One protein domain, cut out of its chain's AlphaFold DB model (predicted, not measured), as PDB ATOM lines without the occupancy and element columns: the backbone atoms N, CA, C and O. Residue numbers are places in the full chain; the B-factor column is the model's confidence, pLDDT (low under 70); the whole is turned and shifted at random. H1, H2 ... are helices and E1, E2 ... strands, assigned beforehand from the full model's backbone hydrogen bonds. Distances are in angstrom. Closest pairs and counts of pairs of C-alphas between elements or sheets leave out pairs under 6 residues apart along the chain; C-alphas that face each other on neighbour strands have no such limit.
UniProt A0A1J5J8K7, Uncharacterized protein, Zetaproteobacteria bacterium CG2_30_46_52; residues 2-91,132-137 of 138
ATOM      1  N   PHE A   2     136.524 192.671 213.038       85.25
ATOM      2  CA  PHE A   2     137.403 192.381 211.885       85.25
ATOM      3  C   PHE A   2     136.951 193.026 210.558       85.25
ATOM      4  O   PHE A   2     137.747 193.659 209.878       85.25
ATOM      5  N   LYS A   3     135.647 192.966 210.241       86.94
ATOM      6  CA  LYS A   3     135.076 193.614 209.046       86.94
ATOM      7  C   LYS A   3     135.321 195.129 209.012       86.94
ATOM      8  O   LYS A   3     135.577 195.668 207.948       86.94
ATOM      9  N   LEU A   4     135.263 195.809 210.160       92.81
ATOM     10  CA  LEU A   4     135.487 197.254 210.239       92.81
ATOM     11  C   LEU A   4     136.969 197.595 210.033       92.81
ATOM     12  O   LEU A   4     137.275 198.464 209.226       92.81
ATOM     13  N   PHE A   5     137.882 196.858 210.673       93.19
ATOM     14  CA  PHE A   5     139.324 197.035 210.464       93.19
ATOM     15  C   PHE A   5     139.752 196.755 209.023       93.19
ATOM     16  O   PHE A   5     140.573 197.493 208.489       93.19
ATOM     17  N   PHE A   6     139.157 195.749 208.374       93.50
ATOM     18  CA  PHE A   6     139.410 195.462 206.963       93.50
ATOM     19  C   PHE A   6     139.065 196.657 206.065       93.50
ATOM     20  O   PHE A   6     139.898 197.087 205.272       93.50
ATOM     21  N   TRP A   7     137.871 197.240 206.218       95.44
ATOM     22  CA  TRP A   7     137.467 198.396 205.409       95.44
ATOM     23  C   TRP A   7     138.302 199.640 205.700       95.44
ATOM     24  O   TRP A   7     138.668 200.348 204.768       95.44
ATOM     25  N   VAL A   8     138.643 199.891 206.968       94.25
ATOM     26  CA  VAL A   8     139.524 201.008 207.340       94.25
ATOM     27  C   VAL A   8     140.909 200.838 206.716       94.25
ATOM     28  O   VAL A   8     141.425 201.789 206.137       94.25
ATOM     29  N   ALA A   9     141.488 199.636 206.773       92.81
ATOM     30  CA  ALA A   9     142.777 199.351 206.151       92.81
ATOM     31  C   ALA A   9     142.720 199.514 204.625       92.81
ATOM     32  O   ALA A   9     143.599 200.147 204.043       92.81
ATOM     33  N   LEU A  10     141.661 199.010 203.984       94.06
ATOM     34  CA  LEU A  10     141.475 199.140 202.541       94.06
ATOM     35  C   LEU A  10     141.360 200.611 202.121       94.06
ATOM     36  O   LEU A  10     142.117 201.063 201.267       94.06
ATOM     37  N   ILE A  11     140.470 201.379 202.753       94.75
ATOM     38  CA  ILE A  11     140.287 202.806 202.450       94.75
ATOM     39  C   ILE A  11     141.575 203.583 202.738       94.75
ATOM     40  O   ILE A  11     142.003 204.376 201.904       94.75
ATOM     41  N   GLY A  12     142.224 203.323 203.875       93.88
ATOM     42  CA  GLY A  12     143.492 203.955 204.232       93.88
ATOM     43  C   GLY A  12     144.581 203.701 203.192       93.88
ATOM     44  O   GLY A  12     145.272 204.638 202.802       93.88
ATOM     45  N   SER A  13     144.682 202.470 202.677       91.31
ATOM     46  CA  SER A  13     145.640 202.131 201.618       91.31
ATOM     47  C   SER A  13     145.359 202.877 200.311       91.31
ATOM     48  O   SER A  13     146.281 203.424 199.713       91.31
ATOM     49  N   ILE A  14     144.088 202.985 199.908       93.38
ATOM     50  CA  ILE A  14     143.690 203.716 198.699       93.38
ATOM     51  C   ILE A  14     144.042 205.196 198.849       93.38
ATOM     52  O   ILE A  14     144.708 205.755 197.984       93.38
ATOM     53  N   VAL A  15     143.650 205.816 199.966       94.88
ATOM     54  CA  VAL A  15     143.934 207.233 200.238       94.88
ATOM     55  C   VAL A  15     145.440 207.494 200.265       94.88
ATOM     56  O   VAL A  15     145.894 208.471 199.674       94.88
ATOM     57  N   PHE A  16     146.218 206.615 200.899       93.94
ATOM     58  CA  PHE A  16     147.673 206.724 200.953       93.94
ATOM     59  C   PHE A  16     148.313 206.689 199.559       93.94
ATOM     60  O   PHE A  16     149.134 207.549 199.244       93.94
ATOM     61  N   VAL A  17     147.911 205.744 198.703       93.69
ATOM     62  CA  VAL A  17     148.415 205.662 197.323       93.69
ATOM     63  C   VAL A  17     147.984 206.887 196.518       93.69
ATOM     64  O   VAL A  17     148.811 207.523 195.865       93.69
ATOM     65  N   SER A  18     146.708 207.274 196.597       93.06
ATOM     66  CA  SER A  18     146.189 208.451 195.894       93.06
ATOM     67  C   SER A  18     146.910 209.737 196.298       93.06
ATOM     68  O   SER A  18     147.219 210.546 195.428       93.06
ATOM     69  N   ALA A  19     147.236 209.913 197.582       93.75
ATOM     70  CA  ALA A  19     147.963 211.083 198.070       93.75
ATOM     71  C   ALA A  19     149.362 211.228 197.445       93.75
ATOM     72  O   ALA A  19     149.839 212.350 197.303       93.75
ATOM     73  N   GLN A  20     149.997 210.123 197.039       92.62
ATOM     74  CA  GLN A  20     151.290 210.155 196.348       92.62
ATOM     75  C   GLN A  20     151.142 210.316 194.828       92.62
ATOM     76  O   GLN A  20     151.897 211.061 194.209       92.62
ATOM     77  N   VAL A  21     150.152 209.658 194.218       93.88
ATOM     78  CA  VAL A  21     149.966 209.654 192.753       93.88
ATOM     79  C   VAL A  21     149.361 210.962 192.229       93.88
ATOM     80  O   VAL A  21     149.752 211.438 191.160       93.88
ATOM     81  N   ILE A  22     148.406 211.553 192.957       94.31
ATOM     82  CA  ILE A  22     147.683 212.755 192.509       94.31
ATOM     83  C   ILE A  22     148.632 213.932 192.229       94.31
ATOM     84  O   ILE A  22     148.511 214.499 191.143       94.31
ATOM     85  N   PRO A  23     149.584 214.294 193.114       92.56
ATOM     86  CA  PRO A  23     150.518 215.388 192.849       92.56
ATOM     87  C   PRO A  23     151.308 215.207 191.550       92.56
ATOM     88  O   PRO A  23     151.409 216.148 190.770       92.56
ATOM     89  N   VAL A  24     151.796 213.994 191.270       93.69
ATOM     90  CA  VAL A  24     152.577 213.697 190.057       93.69
ATOM     91  C   VAL A  24     151.733 213.892 188.795       93.69
ATOM     92  O   VAL A  24     152.143 214.591 187.867       93.69
ATOM     93  N   LYS A  25     150.511 213.341 188.773       94.25
ATOM     94  CA  LYS A  25     149.582 213.513 187.641       94.25
ATOM     95  C   LYS A  25     149.135 214.966 187.472       94.25
ATOM     96  O   LYS A  25     149.056 215.448 186.343       94.25
ATOM     97  N   TYR A  26     148.866 215.660 188.575       94.06
ATOM     98  CA  TYR A  26     148.492 217.073 188.564       94.06
ATOM     99  C   TYR A  26     149.626 217.953 188.021       94.06
ATOM    100  O   TYR A  26     149.368 218.865 187.233       94.06
ATOM    101  N   ASN A  27     150.878 217.650 188.376       94.12
ATOM    102  CA  ASN A  27     152.045 218.365 187.865       94.12
ATOM    103  C   ASN A  27     152.162 218.212 186.337       94.12
ATOM    104  O   ASN A  27     152.254 219.220 185.639       94.12
ATOM    105  N   ASN A  28     152.036 216.987 185.800       95.56
ATOM    106  CA  ASN A  28     152.024 216.758 184.344       95.56
ATOM    107  C   ASN A  28     150.872 217.495 183.643       95.56
ATOM    108  O   ASN A  28     151.080 218.159 182.633       95.56
ATOM    109  N   MET A  29     149.655 217.428 184.192       94.69
ATOM    110  CA  MET A  29     148.505 218.152 183.634       94.69
ATOM    111  C   MET A  29     148.759 219.666 183.585       94.69
ATOM    112  O   MET A  29     148.403 220.338 182.620       94.69
ATOM    113  N   THR A  30     149.411 220.209 184.612       94.19
ATOM    114  CA  THR A  30     149.774 221.628 184.664       94.19
ATOM    115  C   THR A  30     150.831 221.969 183.613       94.19
ATOM    116  O   THR A  30     150.713 222.997 182.950       94.19
ATOM    117  N   ILE A  31     151.819 221.096 183.397       95.31
ATOM    118  CA  ILE A  31     152.809 221.237 182.318       95.31
ATOM    119  C   ILE A  31     152.129 221.252 180.949       95.31
ATOM    120  O   ILE A  31     152.407 222.145 180.150       95.31
ATOM    121  N   GLU A  32     151.208 220.324 180.685       95.06
ATOM    122  CA  GLU A  32     150.455 220.294 179.427       95.06
ATOM    123  C   GLU A  32     149.672 221.592 179.193       95.06
ATOM    124  O   GLU A  32     149.717 222.142 178.093       95.06
ATOM    125  N   ASN A  33     149.029 222.130 180.233       94.50
ATOM    126  CA  ASN A  33     148.327 223.415 180.162       94.50
ATOM    127  C   ASN A  33     149.290 224.584 179.892       94.50
ATOM    128  O   ASN A  33     148.961 225.511 179.148       94.50
ATOM    129  N   VAL A  34     150.492 224.555 180.477       94.62
ATOM    130  CA  VAL A  34     151.540 225.547 180.192       94.62
ATOM    131  C   VAL A  34     152.003 225.443 178.741       94.62
ATOM    132  O   VAL A  34     152.161 226.474 178.087       94.62
ATOM    133  N   PHE A  35     152.199 224.229 178.227       95.25
ATOM    134  CA  PHE A  35     152.606 224.004 176.839       95.25
ATOM    135  C   PHE A  35     151.523 224.487 175.880       95.25
ATOM    136  O   PHE A  35     151.835 225.193 174.927       95.25
ATOM    137  N   GLU A  36     150.259 224.191 176.172       94.44
ATOM    138  CA  GLU A  36     149.106 224.652 175.398       94.44
ATOM    139  C   GLU A  36     149.030 226.185 175.357       94.44
ATOM    140  O   GLU A  36     148.962 226.793 174.284       94.44
ATOM    141  N   GLY A  37     149.155 226.832 176.517       92.12
ATOM    142  CA  GLY A  37     149.224 228.288 176.596       92.12
ATOM    143  C   GLY A  37     150.432 228.865 175.851       92.12
ATOM    144  O   GLY A  37     150.317 229.909 175.210       92.12
ATOM    145  N   ALA A  38     151.586 228.199 175.897       92.94
ATOM    146  CA  ALA A  38     152.788 228.646 175.207       92.94
ATOM    147  C   ALA A  38     152.654 228.529 173.682       92.94
ATOM    148  O   ALA A  38     152.929 229.510 172.991       92.94
ATOM    149  N   VAL A  39     152.175 227.398 173.148       93.94
ATOM    150  CA  VAL A  39     151.989 227.244 171.694       93.94
ATOM    151  C   VAL A  39     150.921 228.183 171.143       93.94
ATOM    152  O   VAL A  39     151.055 228.635 170.010       93.94
ATOM    153  N   SER A  40     149.901 228.529 171.933       91.50
ATOM    154  CA  SER A  40     148.868 229.480 171.512       91.50
ATOM    155  C   SER A  40     149.349 230.934 171.533       91.50
ATOM    156  O   SER A  40     148.969 231.707 170.658       91.50
ATOM    157  N   ASN A  41     150.146 231.333 172.530       91.12
ATOM    158  CA  ASN A  41     150.506 232.744 172.738       91.12
ATOM    159  C   ASN A  41     151.867 233.131 172.150       91.12
ATOM    160  O   ASN A  41     152.122 234.312 171.933       91.12
ATOM    161  N   LEU A  42     152.757 232.161 171.929       90.44
ATOM    162  CA  LEU A  42     154.130 232.401 171.481       90.44
ATOM    163  C   LEU A  42     154.375 231.924 170.043       90.44
ATOM    164  O   LEU A  42     155.524 231.913 169.612       90.44
ATOM    165  N   ASN A  43     153.335 231.552 169.283       89.19
ATOM    166  CA  ASN A  43     153.517 231.031 167.921       89.19
ATOM    167  C   ASN A  43     154.218 232.028 166.983       89.19
ATOM    168  O   ASN A  43     154.928 231.612 166.075       89.19
ATOM    169  N   THR A  44     154.069 233.334 167.214       87.81
ATOM    170  CA  THR A  44     154.652 234.386 166.372       87.81
ATOM    171  C   THR A  44     156.093 234.690 166.756       87.81
ATOM    172  O   THR A  44     156.836 235.269 165.965       87.81
ATOM    173  N   GLU A  45     156.516 234.264 167.944       88.00
ATOM    174  CA  GLU A  45     157.839 234.541 168.479       88.00
ATOM    175  C   GLU A  45     158.898 233.618 167.839       88.00
ATOM    176  O   GLU A  45     158.598 232.492 167.413       88.00
ATOM    177  N   PRO A  46     160.165 234.059 167.761       87.44
ATOM    178  CA  PRO A  46     161.278 233.190 167.391       87.44
ATOM    179  C   PRO A  46     161.518 232.115 168.459       87.44
ATOM    180  O   PRO A  46     161.470 232.411 169.653       87.44
ATOM    181  N   VAL A  47     161.899 230.899 168.050       87.88
ATOM    182  CA  VAL A  47     162.184 229.757 168.952       87.88
ATOM    183  C   VAL A  47     163.140 230.128 170.095       87.88
ATOM    184  O   VAL A  47     162.900 229.775 171.249       87.88
ATOM    185  N   ALA A  48     164.174 230.923 169.802       88.31
ATOM    186  CA  ALA A  48     165.145 231.394 170.793       88.31
ATOM    187  C   ALA A  48     164.517 232.208 171.944       88.31
ATOM    188  O   ALA A  48     165.069 232.247 173.042       88.31
ATOM    189  N   GLN A  49     163.365 232.845 171.714       89.75
ATOM    190  CA  GLN A  49     162.614 233.577 172.738       89.75
ATOM    191  C   GLN A  49     161.564 232.713 173.446       89.75
ATOM    192  O   GLN A  49     161.189 233.019 174.581       89.75
ATOM    193  N   VAL A  50     161.104 231.631 172.811       89.75
ATOM    194  CA  VAL A  50     160.086 230.735 173.375       89.75
ATOM    195  C   VAL A  50     160.636 229.991 174.589       89.75
ATOM    196  O   VAL A  50     159.999 230.001 175.639       89.75
ATOM    197  N   LEU A  51     161.834 229.405 174.495       88.50
ATOM    198  CA  LEU A  51     162.388 228.565 175.563       88.50
ATOM    199  C   LEU A  51     162.601 229.318 176.902       88.50
ATOM    200  O   LEU A  51     162.146 228.821 177.937       88.50
ATOM    201  N   PRO A  52     163.213 230.523 176.944       90.31
ATOM    202  CA  PRO A  52     163.326 231.287 178.186       90.31
ATOM    203  C   PRO A  52     161.963 231.671 178.774       90.31
ATOM    204  O   PRO A  52     161.771 231.584 179.988       90.31
ATOM    205  N   ARG A  53     160.995 232.057 177.930       90.56
ATOM    206  CA  ARG A  53     159.638 232.396 178.387       90.56
ATOM    207  C   ARG A  53     158.899 231.172 178.916       90.56
ATOM    208  O   ARG A  53     158.242 231.277 179.947       90.56
ATOM    209  N   LEU A  54     159.053 230.016 178.278       90.88
ATOM    210  CA  LEU A  54     158.467 228.755 178.722       90.88
ATOM    211  C   LEU A  54     158.949 228.380 180.130       90.88
ATOM    212  O   LEU A  54     158.131 228.069 180.990       90.88
ATOM    213  N   ARG A  55     160.253 228.511 180.412       88.31
ATOM    214  CA  ARG A  55     160.802 228.301 181.768       88.31
ATOM    215  C   ARG A  55     160.190 229.252 182.804       88.31
ATOM    216  O   ARG A  55     159.916 228.858 183.940       88.31
ATOM    217  N   VAL A  56     159.924 230.500 182.419       89.81
ATOM    218  CA  VAL A  56     159.232 231.467 183.289       89.81
ATOM    219  C   VAL A  56     157.768 231.075 183.506       89.81
ATOM    220  O   VAL A  56     157.271 231.196 184.622       89.81
ATOM    221  N   LEU A  57     157.072 230.583 182.480       90.50
ATOM    222  CA  LEU A  57     155.686 230.126 182.609       90.50
ATOM    223  C   LEU A  57     155.581 228.904 183.526       90.50
ATOM    224  O   LEU A  57     154.753 228.907 184.436       90.50
ATOM    225  N   LEU A  58     156.467 227.920 183.347       90.06
ATOM    226  CA  LEU A  58     156.543 226.731 184.196       90.06
ATOM    227  C   LEU A  58     156.779 227.104 185.668       90.06
ATOM    228  O   LEU A  58     156.055 226.640 186.538       90.06
ATOM    229  N   SER A  59     157.714 228.014 185.960       85.25
ATOM    230  CA  SER A  59     157.984 228.431 187.351       85.25
ATOM    231  C   SER A  59     156.864 229.246 188.010       85.25
ATOM    232  O   SER A  59     156.821 229.336 189.235       85.25
ATOM    233  N   ARG A  60     155.952 229.844 187.232       83.81
ATOM    234  CA  ARG A  60     154.838 230.659 187.753       83.81
ATOM    235  C   ARG A  60     153.533 229.887 187.932       83.81
ATOM    236  O   ARG A  60     152.732 230.264 188.781       83.81
ATOM    237  N   GLN A  61     153.289 228.849 187.137       78.94
ATOM    238  CA  GLN A  61     151.982 228.185 187.018       78.94
ATOM    239  C   GLN A  61     151.737 227.070 188.053       78.94
ATOM    240  O   GLN A  61     151.050 226.105 187.759       78.94
ATOM    241  N   ASN A  62     152.257 227.183 189.281       77.62
ATOM    242  CA  ASN A  62     152.164 226.130 190.312       77.62
ATOM    243  C   ASN A  62     152.712 224.754 189.873       77.62
ATOM    244  O   ASN A  62     152.355 223.741 190.471       77.62
ATOM    245  N   VAL A  63     153.577 224.702 188.855       84.00
ATOM    246  CA  VAL A  63     154.340 223.487 188.558       84.00
ATOM    247  C   VAL A  63     155.348 223.309 189.684       84.00
ATOM    248  O   VAL A  63     156.145 224.211 189.966       84.00
ATOM    249  N   ASP A  64     155.332 222.149 190.329       86.44
ATOM    250  CA  ASP A  64     156.381 221.795 191.273       86.44
ATOM    251  C   ASP A  64     157.622 221.375 190.487       86.44
ATOM    252  O   ASP A  64     157.793 220.214 190.117       86.44
ATOM    253  N   LEU A  65     158.480 222.355 190.202       85.19
ATOM    254  CA  LEU A  65     159.722 222.135 189.463       85.19
ATOM    255  C   LEU A  65     160.706 221.235 190.214       85.19
ATOM    256  O   LEU A  65     161.566 220.639 189.579       85.19
ATOM    257  N   LYS A  66     160.605 221.140 191.547       85.19
ATOM    258  CA  LYS A  66     161.484 220.274 192.348       85.19
ATOM    259  C   LYS A  66     161.065 218.810 192.272       85.19
ATOM    260  O   LYS A  66     161.878 217.939 192.558       85.19
ATOM    261  N   ALA A  67     159.805 218.556 191.929       84.12
ATOM    262  CA  ALA A  67     159.277 217.216 191.715       84.12
ATOM    263  C   ALA A  67     159.552 216.685 190.299       84.12
ATOM    264  O   ALA A  67     159.232 215.531 190.021       84.12
ATOM    265  N   LEU A  68     160.104 217.510 189.403       88.69
ATOM    266  CA  LEU A  68     160.489 217.077 188.065       88.69
ATOM    267  C   LEU A  68     161.903 216.493 188.080       88.69
ATOM    268  O   LEU A  68     162.789 217.079 188.709       88.69
ATOM    269  N   PRO A  69     162.129 215.366 187.390       91.31
ATOM    270  CA  PRO A  69     163.472 214.846 187.182       91.31
ATOM    271  C   PRO A  69     164.270 215.793 186.275       91.31
ATOM    272  O   PRO A  69     163.700 216.567 185.501       91.31
ATOM    273  N   GLU A  70     165.599 215.728 186.356       88.88
ATOM    274  CA  GLU A  70     166.495 216.586 185.565       88.88
ATOM    275  C   GLU A  70     166.254 216.422 184.056       88.88
ATOM    276  O   GLU A  70     166.174 217.417 183.327       88.88
ATOM    277  N   GLU A  71     165.990 215.186 183.625       91.00
ATOM    278  CA  GLU A  71     165.702 214.818 182.236       91.00
ATOM    279  C   GLU A  71     164.526 215.599 181.625       91.00
ATOM    280  O   GLU A  71     164.521 215.845 180.424       91.00
ATOM    281  N   PHE A  72     163.568 216.091 182.427       93.50
ATOM    282  CA  PHE A  72     162.463 216.911 181.917       93.50
ATOM    283  C   PHE A  72     162.971 218.136 181.147       93.50
ATOM    284  O   PHE A  72     162.443 218.482 180.086       93.50
ATOM    285  N   PHE A  73     163.984 218.817 181.690       90.25
ATOM    286  CA  PHE A  73     164.549 220.011 181.065       90.25
ATOM    287  C   PHE A  73     165.583 219.677 179.992       90.25
ATOM    288  O   PHE A  73     165.770 220.492 179.086       90.25
ATOM    289  N   GLU A  74     166.236 218.520 180.087       92.31
ATOM    290  CA  GLU A  74     167.186 218.027 179.082       92.31
ATOM    291  C   GLU A  74     166.466 217.591 177.801       92.31
ATOM    292  O   GLU A  74     166.891 217.944 176.702       92.31
ATOM    293  N   ASN A  75     165.318 216.930 177.952       93.94
ATOM    294  CA  ASN A  75     164.464 216.460 176.862       93.94
ATOM    295  C   ASN A  75     163.467 217.526 176.382       93.94
ATOM    296  O   ASN A  75     162.659 217.275 175.483       93.94
ATOM    297  N   LEU A  76     163.494 218.730 176.968       93.69
ATOM    298  CA  LEU A  76     162.609 219.820 176.572       93.69
ATOM    299  C   LEU A  76     162.994 220.339 175.185       93.69
ATOM    300  O   LEU A  76     164.000 221.025 174.993       93.69
ATOM    301  N   THR A  77     162.124 220.070 174.225       94.06
ATOM    302  CA  THR A  77     162.284 220.422 172.819       94.06
ATOM    303  C   THR A  77     161.275 221.493 172.428       94.06
ATOM    304  O   THR A  77     160.098 221.450 172.787       94.06
ATOM    305  N   VAL A  78     161.760 222.494 171.695       93.50
ATOM    306  CA  VAL A  78     160.942 223.559 171.115       93.50
ATOM    307  C   VAL A  78     161.334 223.685 169.654       93.50
ATOM    308  O   VAL A  78     162.454 224.095 169.347       93.50
ATOM    309  N   THR A  79     160.423 223.334 168.755       93.44
ATOM    310  CA  THR A  79     160.651 223.389 167.308       93.44
ATOM    311  C   THR A  79     159.587 224.245 166.642       93.44
ATOM    312  O   THR A  79     158.475 224.395 167.147       93.44
ATOM    313  N   LYS A  80     159.942 224.864 165.515       91.44
ATOM    314  CA  LYS A  80     159.003 225.636 164.704       91.44
ATOM    315  C   LYS A  80     159.174 225.242 163.246       91.44
ATOM    316  O   LYS A  80     160.211 225.537 162.659       91.44
ATOM    317  N   GLU A  81     158.171 224.570 162.703       90.25
ATOM    318  CA  GLU A  81     158.156 224.017 161.345       90.25
ATOM    319  C   GLU A  81     156.828 224.384 160.687       90.25
ATOM    320  O   GLU A  81     155.786 224.282 161.329       90.25
ATOM    321  N   ASP A  82     156.856 224.850 159.434       85.38
ATOM    322  CA  ASP A  82     155.656 225.227 158.668       85.38
ATOM    323  C   ASP A  82     154.676 226.134 159.448       85.38
ATOM    324  O   ASP A  82     153.474 225.884 159.505       85.38
ATOM    325  N   ASP A  83     155.217 227.169 160.104       84.44
ATOM    326  CA  ASP A  83     154.504 228.101 160.998       84.44
ATOM    327  C   ASP A  83     153.840 227.474 162.241       84.44
ATOM    328  O   ASP A  83     153.169 228.170 163.009       84.44
ATOM    329  N   LYS A  84     154.093 226.194 162.522       90.75
ATOM    330  CA  LYS A  84     153.628 225.501 163.729       90.75
ATOM    331  C   LYS A  84     154.726 225.440 164.774       90.75
ATOM    332  O   LYS A  84     155.814 224.926 164.529       90.75
ATOM    333  N   LEU A  85     154.424 225.944 165.964       92.81
ATOM    334  CA  LEU A  85     155.264 225.808 167.146       92.81
ATOM    335  C   LEU A  85     154.907 224.503 167.861       92.81
ATOM    336  O   LEU A  85     153.759 224.310 168.265       92.81
ATOM    337  N   THR A  86     155.901 223.644 168.052       94.94
ATOM    338  CA  THR A  86     155.797 222.404 168.823       94.94
ATOM    339  C   THR A  86     156.638 222.523 170.082       94.94
ATOM    340  O   THR A  86     157.789 222.962 170.037       94.94
ATOM    341  N   ILE A  87     156.050 222.143 171.214       95.44
ATOM    342  CA  ILE A  87     156.722 222.054 172.508       95.44
ATOM    343  C   ILE A  87     156.471 220.654 173.053       95.44
ATOM    344  O   ILE A  87     155.316 220.243 173.202       95.44
ATOM    345  N   SER A  88     157.549 219.945 173.359       95.81
ATOM    346  CA  SER A  88     157.508 218.584 173.887       95.81
ATOM    347  C   SER A  88     158.583 218.367 174.941       95.81
ATOM    348  O   SER A  88     159.639 218.992 174.909       95.81
ATOM    349  N   SER A  89     158.317 217.476 175.886       96.06
ATOM    350  CA  SER A  89     159.315 216.938 176.808       96.06
ATOM    351  C   SER A  89     158.963 215.486 177.108       96.06
ATOM    352  O   SER A  89     157.808 215.092 176.952       96.06
ATOM    353  N   GLU A  90     159.955 214.707 177.519       96.50
ATOM    354  CA  GLU A  90     159.816 213.316 177.929       96.50
ATOM    355  C   GLU A  90     160.518 213.127 179.269       96.50
ATOM    356  O   GLU A  90     161.650 213.586 179.445       96.50
ATOM    357  N   TYR A  91     159.835 212.497 180.222       95.56
ATOM    358  CA  TYR A  91     160.400 212.229 181.538       95.56
ATOM    359  C   TYR A  91     159.673 211.104 182.274       95.56
ATOM    360  O   TYR A  91     158.494 210.825 182.034       95.56
ATOM    361  N   LEU A 132     154.913 212.219 178.431       96.12
ATOM    362  CA  LEU A 132     155.282 212.823 177.153       96.12
ATOM    363  C   LEU A 132     154.383 214.040 176.867       96.12
ATOM    364  O   LEU A 132     153.584 214.013 175.920       96.12
ATOM    365  N   PRO A 133     154.416 215.101 177.698       94.75
ATOM    366  CA  PRO A 133     153.643 216.303 177.424       94.75
ATOM    367  C   PRO A 133     154.074 216.884 176.076       94.75
ATOM    368  O   PRO A 133     155.223 217.275 175.889       94.75
ATOM    369  N   THR A 134     153.139 216.942 175.132       94.94
ATOM    370  CA  THR A 134     153.370 217.484 173.790       94.94
ATOM    371  C   THR A 134     152.199 218.356 173.377       94.94
ATOM    372  O   THR A 134     151.030 217.969 173.521       94.94
ATOM    373  N   ARG A 135     152.504 219.542 172.851       96.00
ATOM    374  CA  ARG A 135     151.524 220.434 172.228       96.00
ATOM    375  C   ARG A 135     152.097 221.043 170.958       96.00
ATOM    376  O   ARG A 135     153.283 221.347 170.875       96.00
ATOM    377  N   VAL A 136     151.210 221.232 169.992       93.38
ATOM    378  CA  VAL A 136     151.470 221.877 168.706       93.38
ATOM    379  C   VAL A 136     150.464 223.012 168.566       93.38
ATOM    380  O   VAL A 136     149.357 222.918 169.102       93.38
ATOM    381  N   THR A 137     150.839 224.092 167.884       89.31
ATOM    382  CA  THR A 137     149.885 225.143 167.503       89.31
ATOM    383  C   THR A 137     148.662 224.527 166.793       89.31
ATOM    384  O   THR A 137     148.861 223.609 165.989       89.31
TER     385      THR A 137
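AT A GLANCE: This is residues 2 to 91 and 132 to 137 of the 138 residues of an uncharacterized protein of Zetaproteobacteria bacterium CG2_30_46_52 (UniProt A0A1J5J8K7). A small antiparallel sheet of three strands, E1 E2 E3, has one face covered by a helical hairpin, the far part of the very long helix H1 and the shorter H2, while no named helix is on its other face. Residues 2 to 22 of H1 stick out from this body as a long arm, which makes the length of the whole. The 96 printed residues hold three named helices and then three strands, H1 H2 H3 E1 E2 E3, and the class is mostly helix. The whole is only just loose, close to extended, with a radius of gyration of the C-alphas of 18.2 A and spans of 65 by 22 by 20 A.

HOW THE PARTS SIT: The sheet runs E1, residues 77 to 81, then E2, residues 84 to 88, then E3, residues 134 to 136. E1 and E2 form an antiparallel hairpin, with N 79 and O 86 3.0 A apart, within hydrogen-bond range. E2 and E3 are antiparallel, with N 87 and O 135 at 2.9 A. H1, residues 2 to 41, is on the sheet at a height of 8.5 A, over E3 and only just over E2, with 3 C-alphas on it. On the local plane it is only just slantwise to E3, at 30.3 degrees; their closest C-alphas, of Glu 36 and Arg 135, are 5.8 A apart. H2, residues 47 to 60, is on the same face at a height of 10.7 A, over E1; their closest C-alphas, of Val 47 and Val 78, are 6.7 A apart. These two helices form a hairpin, opposite ways at a shallow tilt of 34 degrees, only just short of steep. H1 touches H2 with residues 31 to 38 alone, closest at the C-alphas of Val 34 and Leu 58, 6.5 A. H3, residues 71 to 74, is not on the sheet and is apart from H1 and H2. O i to N i+4 pairs are within range in 34 of 36 for H1 and 9 of 10 for H2; H3 is too short for such a pair.

IN THESE COORDINATES: E1 is 12.7 A long, E2 12.9 A. H1 runs 57.7 A from C-alpha 2 at (137.403, 192.381, 211.885) to C-alpha 41 at (150.506, 232.744, 172.738), with a kink of 32 degrees near residue 21. H2 is 20.2 A long. E3 ends at C-alpha 136, (151.470, 221.877, 168.706).

THE WHOLE: The C-alphas farthest apart, of Phe 2 and Asp 82, are 65.1 A apart. Without residues 2 to 22 the body spans 35 by 20 by 18 A. Residues 92 to 131 are not printed, and C-alphas 91 and 132 are 6.8 A apart across the cut. Of the links printed whole, none is long. No printed residue has a pLDDT under 70.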